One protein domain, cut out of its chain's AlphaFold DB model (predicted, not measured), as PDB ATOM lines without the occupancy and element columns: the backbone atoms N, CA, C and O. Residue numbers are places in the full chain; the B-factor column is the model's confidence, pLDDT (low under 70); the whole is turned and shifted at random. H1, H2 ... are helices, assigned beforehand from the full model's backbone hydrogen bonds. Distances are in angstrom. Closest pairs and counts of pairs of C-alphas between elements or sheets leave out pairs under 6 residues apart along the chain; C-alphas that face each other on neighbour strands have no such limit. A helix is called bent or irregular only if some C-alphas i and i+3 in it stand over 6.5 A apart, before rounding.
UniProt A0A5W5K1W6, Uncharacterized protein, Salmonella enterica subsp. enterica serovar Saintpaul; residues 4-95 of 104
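What this domain is: This is residues 4 to 95 of the 104 residues of an uncharacterized protein of Salmonella enterica subsp. enterica serovar Saintpaul (UniProt A0A5W5K1W6). Three helices, H3, H4 and H5, pack on one another at steep tilts, and the longest helix, H1, runs along one side of this group, meeting H4 with its residues 14 to 18. The short helix H2 lies across H3, near H1, and beyond H5 residues 93 to 94 run side by side with residues 61 to 62 of the link before H4, in a short parallel pairing. The printed part has 92 residues with five named helices, H1 to H5 in order along the chain, and no named strand; the class is all helix. The whole is compact, with a radius of gyration of the C-alphas of 12.5 A, and elongated in outline, spanning 38 by 22 by 21 A.

Where its parts are: H1 is residues 4 to 20, 24.2 A from first to last C-alpha, and C-alpha 4 is at (-43.666, -15.712, 10.793). H2 is residues 27 to 34, 10.3 A long. H3 is residues 45 to 55, 15.4 A long, with C-alpha 45 at (-49.726, -16.167, 4.511). H4 is residues 66 to 80, 18.4 A long; it is irregular, but only just, with C-alphas 68 and 71 6.8 A apart. H5 is residues 82 to 91, 14.5 A long, and C-alpha 91 is at (-51.812, -15.081, -16.536).

How they stand to each other: H3 and H4 are the hubs, touching three other helices each. The helix packing is mostly crossed. H3 and H4 touch at a steep tilt of 48 degrees, opposite ways, H4 with residues 79 to 80 alone; the closest C-alphas, of Gln 50 and Val 80, are 4.9 A apart. H5 touches H4 at a steep tilt of 46 degrees, opposite ways, closest at the C-alphas of Ala 77 and Thr 85, 5.7 A. H5 touches H3 at a steep tilt of 47 degrees, the same way, closest at the C-alphas of Ser 54 and Thr 84, 5.7 A. H1 touches H4 at a shallow tilt of 13 degrees, opposite ways, closest at the C-alphas of Leu 18 and Ala 72, 5.7 A. H2 touches H3, about perpendicular at 79 degrees, closest at the C-alphas of Val 34 and Arg 48, 5.7 A. H1 and H2 form a helical hairpin and only just touch, with 3 pairs of C-alphas within 8 A. H1 and H5 are apart. Every O i to N i+4 pair is within hydrogen-bond range in H1, H2 and H3, against 8 of 11 in H4 and 4 of 6 in H5.

The domain as a whole: The two C-alphas farthest apart, those of Thr 41 and Gly 95, are 38.6 A apart. The printed part has no cut. The link from H4 to H5 is tight, and the links H1 to H2, H2 to H3 and H3 to H4 are short. Outside the named helices, residues 61 to 62 pair in parallel with residues 93 to 94. The mean pLDDT of the printed part is 88.9, and residues 41 and 57 are under 70.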
ATOM      1  N   GLU A   4     -44.089 -16.278  12.073       83.62
ATOM      2  CA  GLU A   4     -43.666 -15.712  10.793       83.62
ATOM      3  C   GLU A   4     -42.412 -16.397  10.223       83.62
ATOM      4  O   GLU A   4     -42.314 -16.594   9.016       83.62
ATOM      5  N   GLU A   5     -41.449 -16.801  11.057       87.75
ATOM      6  CA  GLU A   5     -40.287 -17.569  10.586       87.75
ATOM      7  C   GLU A   5     -40.691 -18.947  10.050       87.75
ATOM      8  O   GLU A   5     -40.105 -19.419   9.074       87.75
ATOM      9  N   PHE A   6     -41.676 -19.592  10.683       89.94
ATOM     10  CA  PHE A   6     -42.226 -20.860  10.208       89.94
ATOM     11  C   PHE A   6     -42.944 -20.669   8.870       89.94
ATOM     12  O   PHE A   6     -42.604 -21.343   7.900       89.94
ATOM     13  N   ASP A   7     -43.835 -19.686   8.789       90.62
ATOM     14  CA  ASP A   7     -44.589 -19.349   7.582       90.62
ATOM     15  C   ASP A   7     -43.659 -18.994   6.414       90.62
ATOM     16  O   ASP A   7     -43.846 -19.446   5.286       90.62
ATOM     17  N   ARG A   8     -42.591 -18.231   6.682       89.81
ATOM     18  CA  ARG A   8     -41.566 -17.913   5.680       89.81
ATOM     19  C   ARG A   8     -40.846 -19.160   5.191       89.81
ATOM     20  O   ARG A   8     -40.561 -19.255   4.001       89.81
ATOM     21  N   ARG A   9     -40.507 -20.101   6.076       91.69
ATOM     22  CA  ARG A   9     -39.859 -21.364   5.682       91.69
ATOM     23  C   ARG A   9     -40.797 -22.242   4.860       91.69
ATOM     24  O   ARG A   9     -40.353 -22.810   3.865       91.69
ATOM     25  N   ASP A  10     -42.067 -22.312   5.240       92.75
ATOM     26  CA  ASP A  10     -43.077 -23.096   4.531       92.75
ATOM     27  C   ASP A  10     -43.346 -22.521   3.132       92.75
ATOM     28  O   ASP A  10     -43.211 -23.227   2.132       92.75
ATOM     29  N   MET A  11     -43.560 -21.203   3.029       92.81
ATOM     30  CA  MET A  11     -43.700 -20.516   1.740       92.81
ATOM     31  C   MET A  11     -42.472 -20.727   0.847       92.81
ATOM     32  O   MET A  11     -42.611 -21.007  -0.340       92.81
ATOM     33  N   ASN A  12     -41.265 -20.598   1.401       92.56
ATOM     34  CA  ASN A  12     -40.035 -20.818   0.645       92.56
ATOM     35  C   ASN A  12     -39.927 -22.258   0.125       92.56
ATOM     36  O   ASN A  12     -39.537 -22.443  -1.022       92.56
ATOM     37  N   SER A  13     -40.324 -23.247   0.926       94.00
ATOM     38  CA  SER A  13     -40.324 -24.660   0.521       94.00
ATOM     39  C   SER A  13     -41.329 -24.927  -0.604       94.00
ATOM     40  O   SER A  13     -41.024 -25.652  -1.549       94.00
ATOM     41  N   MET A  14     -42.507 -24.298  -0.539       94.69
ATOM     42  CA  MET A  14     -43.508 -24.353  -1.606       94.69
ATOM     43  C   MET A  14     -42.966 -23.746  -2.908       94.69
ATOM     44  O   MET A  14     -43.097 -24.354  -3.968       94.69
ATOM     45  N   LEU A  15     -42.294 -22.592  -2.836       93.12
ATOM     46  CA  LEU A  15     -41.682 -21.961  -4.009       93.12
ATOM     47  C   LEU A  15     -40.538 -22.790  -4.603       93.12
ATOM     48  O   LEU A  15     -40.448 -22.886  -5.824       93.12
ATOM     49  N   ASP A  16     -39.711 -23.423  -3.766       95.00
ATOM     50  CA  ASP A  16     -38.657 -24.339  -4.225       95.00
ATOM     51  C   ASP A  16     -39.254 -25.516  -5.017       95.00
ATOM     52  O   ASP A  16     -38.695 -25.950  -6.026       95.00
ATOM     53  N   GLU A  17     -40.405 -26.038  -4.589       95.38
ATOM     54  CA  GLU A  17     -41.087 -27.132  -5.280       95.38
ATOM     55  C   GLU A  17     -41.738 -26.679  -6.597       95.38
ATOM     56  O   GLU A  17     -41.680 -27.408  -7.589       95.38
ATOM     57  N   LEU A  18     -42.283 -25.459  -6.662       93.88
ATOM     58  CA  LEU A  18     -42.735 -24.876  -7.932       93.88
ATOM     59  C   LEU A  18     -41.576 -24.706  -8.918       93.88
ATOM     60  O   LEU A  18     -41.705 -25.073 -10.087       93.88
ATOM     61  N   GLU A  19     -40.426 -24.233  -8.438       93.56
ATOM     62  CA  GLU A  19     -39.220 -24.064  -9.246       93.56
ATOM     63  C   GLU A  19     -38.712 -25.404  -9.798       93.56
ATOM     64  O   GLU A  19     -38.389 -25.512 -10.984       93.56
ATOM     65  N   ARG A  20     -38.725 -26.466  -8.981       94.25
ATOM     66  CA  ARG A  20     -38.405 -27.841  -9.419       94.25
ATOM     67  C   ARG A  20     -39.336 -28.346 -10.513       94.25
ATOM     68  O   ARG A  20     -38.921 -29.131 -11.363       94.25
ATOM     69  N   GLN A  21     -40.585 -27.895 -10.499       94.06
ATOM     70  CA  GLN A  21     -41.578 -28.195 -11.527       94.06
ATOM     71  C   GLN A  21     -41.558 -27.180 -12.680       94.06
ATOM     72  O   GLN A  21     -42.459 -27.180 -13.517       94.06
ATOM     73  N   GLN A  22     -40.507 -26.357 -12.752       93.50
ATOM     74  CA  GLN A  22     -40.262 -25.351 -13.783       93.50
ATOM     75  C   GLN A  22     -41.361 -24.285 -13.868       93.50
ATOM     76  O   GLN A  22     -41.621 -23.739 -14.939       93.50
ATOM     77  N   LEU A  23     -42.018 -23.977 -12.750       93.94
ATOM     78  CA  LEU A  23     -42.918 -22.838 -12.630       93.94
ATOM     79  C   LEU A  23     -42.237 -21.764 -11.782       93.94
ATOM     80  O   LEU A  23     -42.154 -21.861 -10.560       93.94
ATOM     81  N   TYR A  24     -41.743 -20.734 -12.455       92.75
ATOM     82  CA  TYR A  24     -40.978 -19.658 -11.847       92.75
ATOM     83  C   TYR A  24     -41.882 -18.464 -11.560       92.75
ATOM     84  O   TYR A  24     -42.857 -18.212 -12.266       92.75
ATOM     85  N   CYS A  25     -41.541 -17.700 -10.529       90.94
ATOM     86  CA  CYS A  25     -42.181 -16.430 -10.224       90.94
ATOM     87  C   CYS A  25     -41.171 -15.486  -9.573       90.94
ATOM     88  O   CYS A  25     -40.077 -15.886  -9.167       90.94
ATOM     89  N   LYS A  26     -41.548 -14.215  -9.418       89.62
ATOM     90  CA  LYS A  26     -40.739 -13.244  -8.675       89.62
ATOM     91  C   LYS A  26     -40.818 -13.518  -7.169       89.62
ATOM     92  O   LYS A  26     -41.543 -12.826  -6.454       89.62
ATOM     93  N   ARG A  27     -40.062 -14.514  -6.692       89.25
ATOM     94  CA  ARG A  27     -40.020 -14.979  -5.290       89.25
ATOM     95  C   ARG A  27     -39.915 -13.843  -4.281       89.25
ATOM     96  O   ARG A  27     -40.748 -13.755  -3.386       89.25
ATOM     97  N   ASP A  28     -38.929 -12.964  -4.441       87.88
ATOM     98  CA  ASP A  28     -38.682 -11.880  -3.484       87.88
ATOM     99  C   ASP A  28     -39.840 -10.881  -3.438       87.88
ATOM    100  O   ASP A  28     -40.246 -10.430  -2.363       87.88
ATOM    101  N   GLN A  29     -40.423 -10.569  -4.598       88.06
ATOM    102  CA  GLN A  29     -41.581  -9.684  -4.691       88.06
ATOM    103  C   GLN A  29     -42.814 -10.331  -4.055       88.06
ATOM    104  O   GLN A  29     -43.516  -9.681  -3.281       88.06
ATOM    105  N   LEU A  30     -43.056 -11.614  -4.332       89.06
ATOM    106  CA  LEU A  30     -44.171 -12.361  -3.761       89.06
ATOM    107  C   LEU A  30     -44.038 -12.464  -2.237       89.06
ATOM    108  O   LEU A  30     -44.975 -12.126  -1.523       89.06
ATOM    109  N   ALA A  31     -42.861 -12.838  -1.726       88.94
ATOM    110  CA  ALA A  31     -42.590 -12.917  -0.291       88.94
ATOM    111  C   ALA A  31     -42.753 -11.555   0.396       88.94
ATOM    112  O   ALA A  31     -43.350 -11.466   1.468       88.94
ATOM    113  N   THR A  32     -42.285 -10.479  -0.238       89.25
ATOM    114  CA  THR A  32     -42.460  -9.114   0.279       89.25
ATOM    115  C   THR A  32     -43.938  -8.734   0.387       89.25
ATOM    116  O   THR A  32     -44.340  -8.113   1.368       89.25
ATOM    117  N   LEU A  33     -44.764  -9.119  -0.588       88.38
ATOM    118  CA  LEU A  33     -46.193  -8.797  -0.598       88.38
ATOM    119  C   LEU A  33     -47.017  -9.683   0.344       88.38
ATOM    120  O   LEU A  33     -47.952  -9.185   0.976       88.38
ATOM    121  N   VAL A  34     -46.656 -10.963   0.465       88.94
ATOM    122  CA  VAL A  34     -47.283 -11.920   1.388       88.94
ATOM    123  C   VAL A  34     -47.004 -11.531   2.839       88.94
ATOM    124  O   VAL A  34     -47.929 -11.436   3.642       88.94
ATOM    125  N   PHE A  35     -45.749 -11.224   3.174       87.00
ATOM    126  CA  PHE A  35     -45.346 -10.859   4.536       87.00
ATOM    127  C   PHE A  35     -45.379  -9.352   4.806       87.00
ATOM    128  O   PHE A  35     -44.889  -8.908   5.844       87.00
ATOM    129  N   SER A  36     -45.974  -8.562   3.910       84.50
ATOM    130  CA  SER A  36     -46.109  -7.116   4.089       84.50
ATOM    131  C   SER A  36     -46.823  -6.790   5.409       84.50
ATOM    132  O   SER A  36     -47.806  -7.455   5.750       84.50
ATOM    133  N   PRO A  37     -46.390  -5.754   6.152       75.69
ATOM    134  CA  PRO A  37     -47.066  -5.321   7.375       75.69
ATOM    135  C   PRO A  37     -48.483  -4.785   7.110       75.69
ATOM    136  O   PRO A  37     -49.285  -4.695   8.033       75.69
ATOM    137  N   VAL A  38     -48.824  -4.480   5.850       73.75
ATOM    138  CA  VAL A  38     -50.176  -4.092   5.402       73.75
ATOM    139  C   VAL A  38     -51.040  -5.340   5.137       73.75
ATOM    140  O   VAL A  38     -51.671  -5.484   4.083       73.75
ATOM    141  N   ARG A  39     -51.015  -6.293   6.072       71.81
ATOM    142  CA  ARG A  39     -51.834  -7.515   6.064       71.81
ATOM    143  C   ARG A  39     -52.918  -7.422   7.129       71.81
ATOM    144  O   ARG A  39     -52.763  -6.686   8.106       71.81
ATOM    145  N   LYS A  40     -54.033  -8.132   6.951       72.81
ATOM    146  CA  LYS A  40     -55.059  -8.181   8.002       72.81
ATOM    147  C   LYS A  40     -54.483  -8.888   9.233       72.81
ATOM    148  O   LYS A  40     -53.764  -9.877   9.117       72.81
ATOM    149  N   THR A  41     -54.794  -8.394  10.428       68.81
ATOM    150  CA  THR A  41     -54.381  -9.049  11.675       68.81
ATOM    151  C   THR A  41     -54.982 -10.453  11.744       68.81
ATOM    152  O   THR A  41     -56.201 -10.594  11.683       68.81
ATOM    153  N   GLY A  42     -54.135 -11.477  11.872       75.06
ATOM    154  CA  GLY A  42     -54.552 -12.885  11.905       75.06
ATOM    155  C   GLY A  42     -54.729 -13.549  10.534       75.06
ATOM    156  O   GLY A  42     -55.065 -14.725  10.501       75.06
ATOM    157  N   GLU A  43     -54.488 -12.831   9.430       80.88
ATOM    158  CA  GLU A  43     -54.475 -13.397   8.073       80.88
ATOM    159  C   GLU A  43     -53.274 -14.333   7.905       80.88
ATOM    160  O   GLU A  43     -52.129 -13.944   8.167       80.88
ATOM    161  N   ASN A  44     -53.537 -15.567   7.474       87.12
ATOM    162  CA  ASN A  44     -52.483 -16.523   7.162       87.12
ATOM    163  C   ASN A  44     -51.800 -16.121   5.841       87.12
ATOM    164  O   ASN A  44     -52.435 -15.620   4.910       87.12
ATOM    165  N   TRP A  45     -50.497 -16.376   5.732       89.31
ATOM    166  CA  TRP A  45     -49.726 -16.167   4.511       89.31
ATOM    167  C   TRP A  45     -50.345 -16.876   3.287       89.31
ATOM    168  O   TRP A  45     -50.257 -16.345   2.180       89.31
ATOM    169  N   ILE A  46     -51.027 -18.016   3.477       91.94
ATOM    170  CA  ILE A  46     -51.752 -18.737   2.415       91.94
ATOM    171  C   ILE A  46     -52.961 -17.940   1.908       91.94
ATOM    172  O   ILE A  46     -53.124 -17.783   0.700       91.94
ATOM    173  N   GLU A  47     -53.789 -17.401   2.809       90.19
ATOM    174  CA  GLU A  47     -54.955 -16.576   2.443       90.19
ATOM    175  C   GLU A  47     -54.502 -15.317   1.701       90.19
ATOM    176  O   GLU A  47     -55.073 -14.924   0.680       90.19
ATOM    177  N   ARG A  48     -53.402 -14.721   2.174       89.69
ATOM    178  CA  ARG A  48     -52.787 -13.570   1.525       89.69
ATOM    179  C   ARG A  48     -52.263 -13.915   0.136       89.69
ATOM    180  O   ARG A  48     -52.482 -13.146  -0.798       89.69
ATOM    181  N   LEU A  49     -51.584 -15.053  -0.010       90.75
ATOM    182  CA  LEU A  49     -51.104 -15.540  -1.299       90.75
ATOM    183  C   LEU A  49     -52.272 -15.787  -2.258       90.75
ATOM    184  O   LEU A  49     -52.203 -15.368  -3.409       90.75
ATOM    185  N   GLN A  50     -53.352 -16.408  -1.786       91.06
ATOM    186  CA  GLN A  50     -54.551 -16.633  -2.582       91.06
ATOM    187  C   GLN A  50     -55.119 -15.314  -3.116       91.06
ATOM    188  O   GLN A  50     -55.314 -15.176  -4.322       91.06
ATOM    189  N   TRP A  51     -55.328 -14.327  -2.238       88.62
ATOM    190  CA  TRP A  51     -55.826 -13.011  -2.635       88.62
ATOM    191  C   TRP A  51     -54.903 -12.332  -3.644       88.62
ATOM    192  O   TRP A  51     -55.375 -11.813  -4.653       88.62
ATOM    193  N   LEU A  52     -53.590 -12.377  -3.394       88.81
ATOM    194  CA  LEU A  52     -52.595 -11.854  -4.317       88.81
ATOM    195  C   LEU A  52     -52.815 -12.486  -5.691       88.81
ATOM    196  O   LEU A  52     -53.181 -11.761  -6.614       88.81
ATOM    197  N   LEU A  53     -52.706 -13.811  -5.816       88.19
ATOM    198  CA  LEU A  53     -52.824 -14.530  -7.092       88.19
ATOM    199  C   LEU A  53     -54.160 -14.287  -7.818       88.19
ATOM    200  O   LEU A  53     -54.180 -14.234  -9.045       88.19
ATOM    201  N   SER A  54     -55.262 -14.084  -7.091       83.50
ATOM    202  CA  SER A  54     -56.553 -13.705  -7.687       83.50
ATOM    203  C   SER A  54     -56.569 -12.287  -8.274       83.50
ATOM    204  O   SER A  54     -57.377 -11.995  -9.151       83.50
ATOM    205  N   THR A  55     -55.702 -11.389  -7.800       80.25
ATOM    206  CA  THR A  55     -55.606  -9.998  -8.283       80.25
ATOM    207  C   THR A  55     -54.558  -9.790  -9.378       80.25
ATOM    208  O   THR A  55     -54.575  -8.754 -10.043       80.25
ATOM    209  N   GLY A  56     -53.660 -10.755  -9.609       71.38
ATOM    210  CA  GLY A  56     -52.673 -10.678 -10.683       71.38
ATOM    211  C   GLY A  56     -51.743 -11.887 -10.767       71.38
ATOM    212  O   GLY A  56     -51.566 -12.632  -9.811       71.38
ATOM    213  N   GLY A  57     -51.102 -12.071 -11.921       68.81
ATOM    214  CA  GLY A  57     -50.255 -13.235 -12.196       68.81
ATOM    215  C   GLY A  57     -48.828 -13.192 -11.642       68.81
ATOM    216  O   GLY A  57     -48.064 -14.067 -12.004       68.81
ATOM    217  N   PHE A  58     -48.421 -12.183 -10.852       79.69
ATOM    218  CA  PHE A  58     -47.071 -11.993 -10.245       79.69
ATOM    219  C   PHE A  58     -45.846 -12.277 -11.137       79.69
ATOM    220  O   PHE A  58     -44.755 -12.548 -10.630       79.69
ATOM    221  N   GLY A  59     -45.996 -12.181 -12.460       83.12
ATOM    222  CA  GLY A  59     -44.936 -12.538 -13.402       83.12
ATOM    223  C   GLY A  59     -44.557 -14.017 -13.326       83.12
ATOM    224  O   GLY A  59     -43.375 -14.340 -13.423       83.12
ATOM    225  N   PHE A  60     -45.532 -14.897 -13.082       90.69
ATOM    226  CA  PHE A  60     -45.330 -16.331 -13.214       90.69
ATOM    227  C   PHE A  60     -45.000 -16.671 -14.667       90.69
ATOM    228  O   PHE A  60     -45.698 -16.249 -15.589       90.69
ATOM    229  N   HIS A  61     -43.952 -17.463 -14.858       91.81
ATOM    230  CA  HIS A  61     -43.537 -17.931 -16.170       91.81
ATOM    231  C   HIS A  61     -43.022 -19.364 -16.086       91.81
ATOM    232  O   HIS A  61     -42.496 -19.807 -15.063       91.81
ATOM    233  N   SER A  62     -43.164 -20.103 -17.175       92.56
ATOM    234  CA  SER A  62     -42.673 -21.469 -17.279       92.56
ATOM    235  C   SER A  62     -42.130 -21.709 -18.681       92.56
ATOM    236  O   SER A  62     -42.778 -21.312 -19.643       92.56
ATOM    237  N   PRO A  63     -40.972 -22.372 -18.841       91.75
ATOM    238  CA  PRO A  63     -40.517 -22.835 -20.149       91.75
ATOM    239  C   PRO A  63     -41.361 -24.005 -20.677       91.75
ATOM    240  O   PRO A  63     -41.256 -24.349 -21.850       91.75
ATOM    241  N   LEU A  64     -42.184 -24.627 -19.828       91.94
ATOM    242  CA  LEU A  64     -43.050 -25.739 -20.194       91.94
ATOM    243  C   LEU A  64     -44.341 -25.258 -20.856       91.94
ATOM    244  O   LEU A  64     -44.781 -24.120 -20.667       91.94
ATOM    245  N   THR A  65     -44.999 -26.167 -21.578       90.81
ATOM    246  CA  THR A  65     -46.372 -25.918 -22.025       90.81
ATOM    247  C   THR A  65     -47.328 -25.952 -20.838       90.81
ATOM    248  O   THR A  65     -47.054 -26.568 -19.803       90.81
ATOM    249  N   ARG A  66     -48.504 -25.340 -20.998       90.06
ATOM    250  CA  ARG A  66     -49.547 -25.331 -19.964       90.06
ATOM    251  C   ARG A  66     -49.908 -26.738 -19.473       90.06
ATOM    252  O   ARG A  66     -50.098 -26.932 -18.278       90.06
ATOM    253  N   GLU A  67     -49.976 -27.722 -20.371       89.94
ATOM    254  CA  GLU A  67     -50.309 -29.105 -20.011       89.94
ATOM    255  C   GLU A  67     -49.220 -29.761 -19.149       89.94
ATOM    256  O   GLU A  67     -49.526 -30.485 -18.205       89.94
ATOM    257  N   GLN A  68     -47.948 -29.480 -19.437       90.44
ATOM    258  CA  GLN A  68     -46.818 -29.973 -18.646       90.44
ATOM    259  C   GLN A  68     -46.729 -29.255 -17.288       90.44
ATOM    260  O   GLN A  68     -46.474 -29.889 -16.263       90.44
ATOM    261  N   GLY A  69     -47.018 -27.950 -17.264       90.56
ATOM    262  CA  GLY A  69     -47.085 -27.126 -16.057       90.56
ATOM    263  C   GLY A  69     -48.298 -27.393 -15.158       90.56
ATOM    264  O   GLY A  69     -48.352 -26.900 -14.031       90.56
ATOM    265  N   GLN A  70     -49.257 -28.213 -15.606       91.19
ATOM    266  CA  GLN A  70     -50.454 -28.570 -14.840       91.19
ATOM    267  C   GLN A  70     -50.108 -29.188 -13.476       91.19
ATOM    268  O   GLN A  70     -50.818 -28.972 -12.498       91.19
ATOM    269  N   ARG A  71     -48.995 -29.927 -13.382       92.62
ATOM    270  CA  ARG A  71     -48.531 -30.512 -12.118       92.62
ATOM    271  C   ARG A  71     -48.183 -29.437 -11.081       92.62
ATOM    272  O   ARG A  71     -48.613 -29.558  -9.935       92.62
ATOM    273  N   ALA A  72     -47.493 -28.375 -11.503       94.00
ATOM    274  CA  ALA A  72     -47.119 -27.261 -10.633       94.00
ATOM    275  C   ALA A  72     -48.356 -26.486 -10.170       94.00
ATOM    276  O   ALA A  72     -48.483 -26.154  -8.993       94.00
ATOM    277  N   LEU A  73     -49.313 -26.278 -11.079       92.75
ATOM    278  CA  LEU A  73     -50.600 -25.671 -10.749       92.75
ATOM    279  C   LEU A  73     -51.390 -26.522  -9.750       92.75
ATOM    280  O   LEU A  73     -51.914 -25.984  -8.784       92.75
ATOM    281  N   ASN A  74     -51.434 -27.844  -9.929       94.81
ATOM    282  CA  ASN A  74     -52.120 -28.743  -8.999       94.81
ATOM    283  C   ASN A  74     -51.465 -28.749  -7.611       94.81
ATOM    284  O   ASN A  74     -52.167 -28.814  -6.605       94.81
ATOM    285  N   TYR A  75     -50.134 -28.664  -7.549       94.38
ATOM    286  CA  TYR A  75     -49.417 -28.524  -6.283       94.38
ATOM    287  C   TYR A  75     -49.770 -27.200  -5.592       94.38
ATOM    288  O   TYR A  75     -50.169 -27.200  -4.429       94.38
ATOM    289  N   LEU A  76     -49.733 -26.083  -6.328       93.19
ATOM    290  CA  LEU A  76     -50.132 -24.773  -5.811       93.19
ATOM    291  C   LEU A  76     -51.609 -24.747  -5.378       93.19
ATOM    292  O   LEU A  76     -51.948 -24.121  -4.375       93.19
ATOM    293  N   ALA A  77     -52.482 -25.476  -6.074       93.62
ATOM    294  CA  ALA A  77     -53.904 -25.572  -5.754       93.62
ATOM    295  C   ALA A  77     -54.156 -26.227  -4.390       93.62
ATOM    296  O   ALA A  77     -55.176 -25.944  -3.766       93.62
ATOM    297  N   GLY A  78     -53.221 -27.051  -3.902       94.06
ATOM    298  CA  GLY A  78     -53.255 -27.583  -2.540       94.06
ATOM    299  C   GLY A  78     -53.130 -26.502  -1.460       94.06
ATOM    300  O   GLY A  78     -53.624 -26.699  -0.354       94.06
ATOM    301  N   TYR A  79     -52.527 -25.356  -1.791       91.62
ATOM    302  CA  TYR A  79     -52.384 -24.210  -0.890       91.62
ATOM    303  C   TYR A  79     -53.496 -23.180  -1.107       91.62
ATOM    304  O   TYR A  79     -54.186 -22.808  -0.167       91.62
ATOM    305  N   VAL A  80     -53.686 -22.715  -2.346       91.12
ATOM    306  CA  VAL A  80     -54.545 -21.547  -2.650       91.12
ATOM    307  C   VAL A  80     -55.887 -21.902  -3.298       91.12
ATOM    308  O   VAL A  80     -56.664 -21.013  -3.657       91.12
ATOM    309  N   GLY A  81     -56.159 -23.194  -3.480       91.94
ATOM    310  CA  GLY A  81     -57.359 -23.708  -4.133       91.94
ATOM    311  C   GLY A  81     -57.290 -23.711  -5.665       91.94
ATOM    312  O   GLY A  81     -56.585 -22.916  -6.292       91.94
ATOM    313  N   GLN A  82     -58.079 -24.600  -6.277       91.00
ATOM    314  CA  GLN A  82     -58.095 -24.798  -7.732       91.00
ATOM    315  C   GLN A  82     -58.525 -23.548  -8.507       91.00
ATOM    316  O   GLN A  82     -57.840 -23.163  -9.451       91.00
ATOM    317  N   GLY A  83     -59.591 -22.863  -8.078       90.50
ATOM    318  CA  GLY A  83     -60.097 -21.678  -8.785       90.50
ATOM    319  C   GLY A  83     -59.052 -20.563  -8.915       90.50
ATOM    320  O   GLY A  83     -58.917 -19.954  -9.973       90.50
ATOM    321  N   THR A  84     -58.243 -20.352  -7.876       90.56
ATOM    322  CA  THR A  84     -57.140 -19.381  -7.892       90.56
ATOM    323  C   THR A  84     -56.045 -19.803  -8.871       90.56
ATOM    324  O   THR A  84     -55.555 -18.989  -9.652       90.56
ATOM    325  N   THR A  85     -55.668 -21.083  -8.876       91.75
ATOM    326  CA  THR A  85     -54.633 -21.588  -9.791       91.75
ATOM    327  C   THR A  85     -55.069 -21.633 -11.247       91.75
ATOM    328  O   THR A  85     -54.252 -21.404 -12.132       91.75
ATOM    329  N   GLU A  86     -56.349 -21.881 -11.518       90.50
ATOM    330  CA  GLU A  86     -56.904 -21.825 -12.871       90.50
ATOM    331  C   GLU A  86     -56.870 -20.400 -13.421       90.50
ATOM    332  O   GLU A  86     -56.490 -20.199 -14.574       90.50
ATOM    333  N   GLN A  87     -57.193 -19.409 -12.584       89.38
ATOM    334  CA  GLN A  87     -57.040 -17.999 -12.937       89.38
ATOM    335  C   GLN A  87     -55.570 -17.654 -13.185       89.38
ATOM    336  O   GLN A  87     -55.243 -17.102 -14.238       89.38
ATOM    337  N   LEU A  88     -54.670 -18.055 -12.282       90.06
ATOM    338  CA  LEU A  88     -53.229 -17.867 -12.453       90.06
ATOM    339  C   LEU A  88     -52.739 -18.468 -13.774       90.06
ATOM    340  O   LEU A  88     -51.985 -17.820 -14.491       90.06
ATOM    341  N   ALA A  89     -53.215 -19.660 -14.144       90.31
ATOM    342  CA  ALA A  89     -52.833 -20.338 -15.380       90.31
ATOM    343  C   ALA A  89     -53.137 -19.528 -16.649       90.31
ATOM    344  O   ALA A  89     -52.483 -19.743 -17.667       90.31
ATOM    345  N   THR A  90     -54.109 -18.610 -16.604       89.00
ATOM    346  CA  THR A  90     -54.395 -17.689 -17.718       89.00
ATOM    347  C   THR A  90     -53.422 -16.512 -17.785       89.00
ATOM    348  O   THR A  90     -53.252 -15.929 -18.850       89.00
ATOM    349  N   SER A  91     -52.783 -16.174 -16.661       88.44
ATOM    350  CA  SER A  91     -51.812 -15.081 -16.536       88.44
ATOM    351  C   SER A  91     -50.355 -15.543 -16.615       88.44
ATOM    352  O   SER A  91     -49.469 -14.703 -16.744       88.44
ATOM    353  N   VAL A  92     -50.092 -16.848 -16.493       90.75
ATOM    354  CA  VAL A  92     -48.743 -17.414 -16.604       90.75
ATOM    355  C   VAL A  92     -48.260 -17.332 -18.048       90.75
ATOM    356  O   VAL A  92     -48.952 -17.746 -18.981       90.75
ATOM    357  N   GLU A  93     -47.031 -16.857 -18.219       91.19
ATOM    358  CA  GLU A  93     -46.324 -16.927 -19.491       91.19
ATOM    359  C   GLU A  93     -45.799 -18.351 -19.695       91.19
ATOM    360  O   GLU A  93     -44.783 -18.752 -19.124       91.19
ATOM    361  N   TRP A  94     -46.537 -19.139 -20.473       92.25
ATOM    362  CA  TRP A  94     -46.151 -20.502 -20.828       92.25
ATOM    363  C   TRP A  94     -45.176 -20.514 -21.999       92.25
ATOM    364  O   TRP A  94     -45.285 -19.713 -22.932       92.25
ATOM    365  N   GLY A  95     -44.278 -21.492 -21.986       91.19
ATOM    366  CA  GLY A  95     -43.436 -21.801 -23.121       91.19
ATOM    367  C   GLY A  95     -44.301 -22.138 -24.327       91.19
ATOM    368  O   GLY A  95     -45.370 -22.755 -24.214       91.19
TER     369      GLY A  95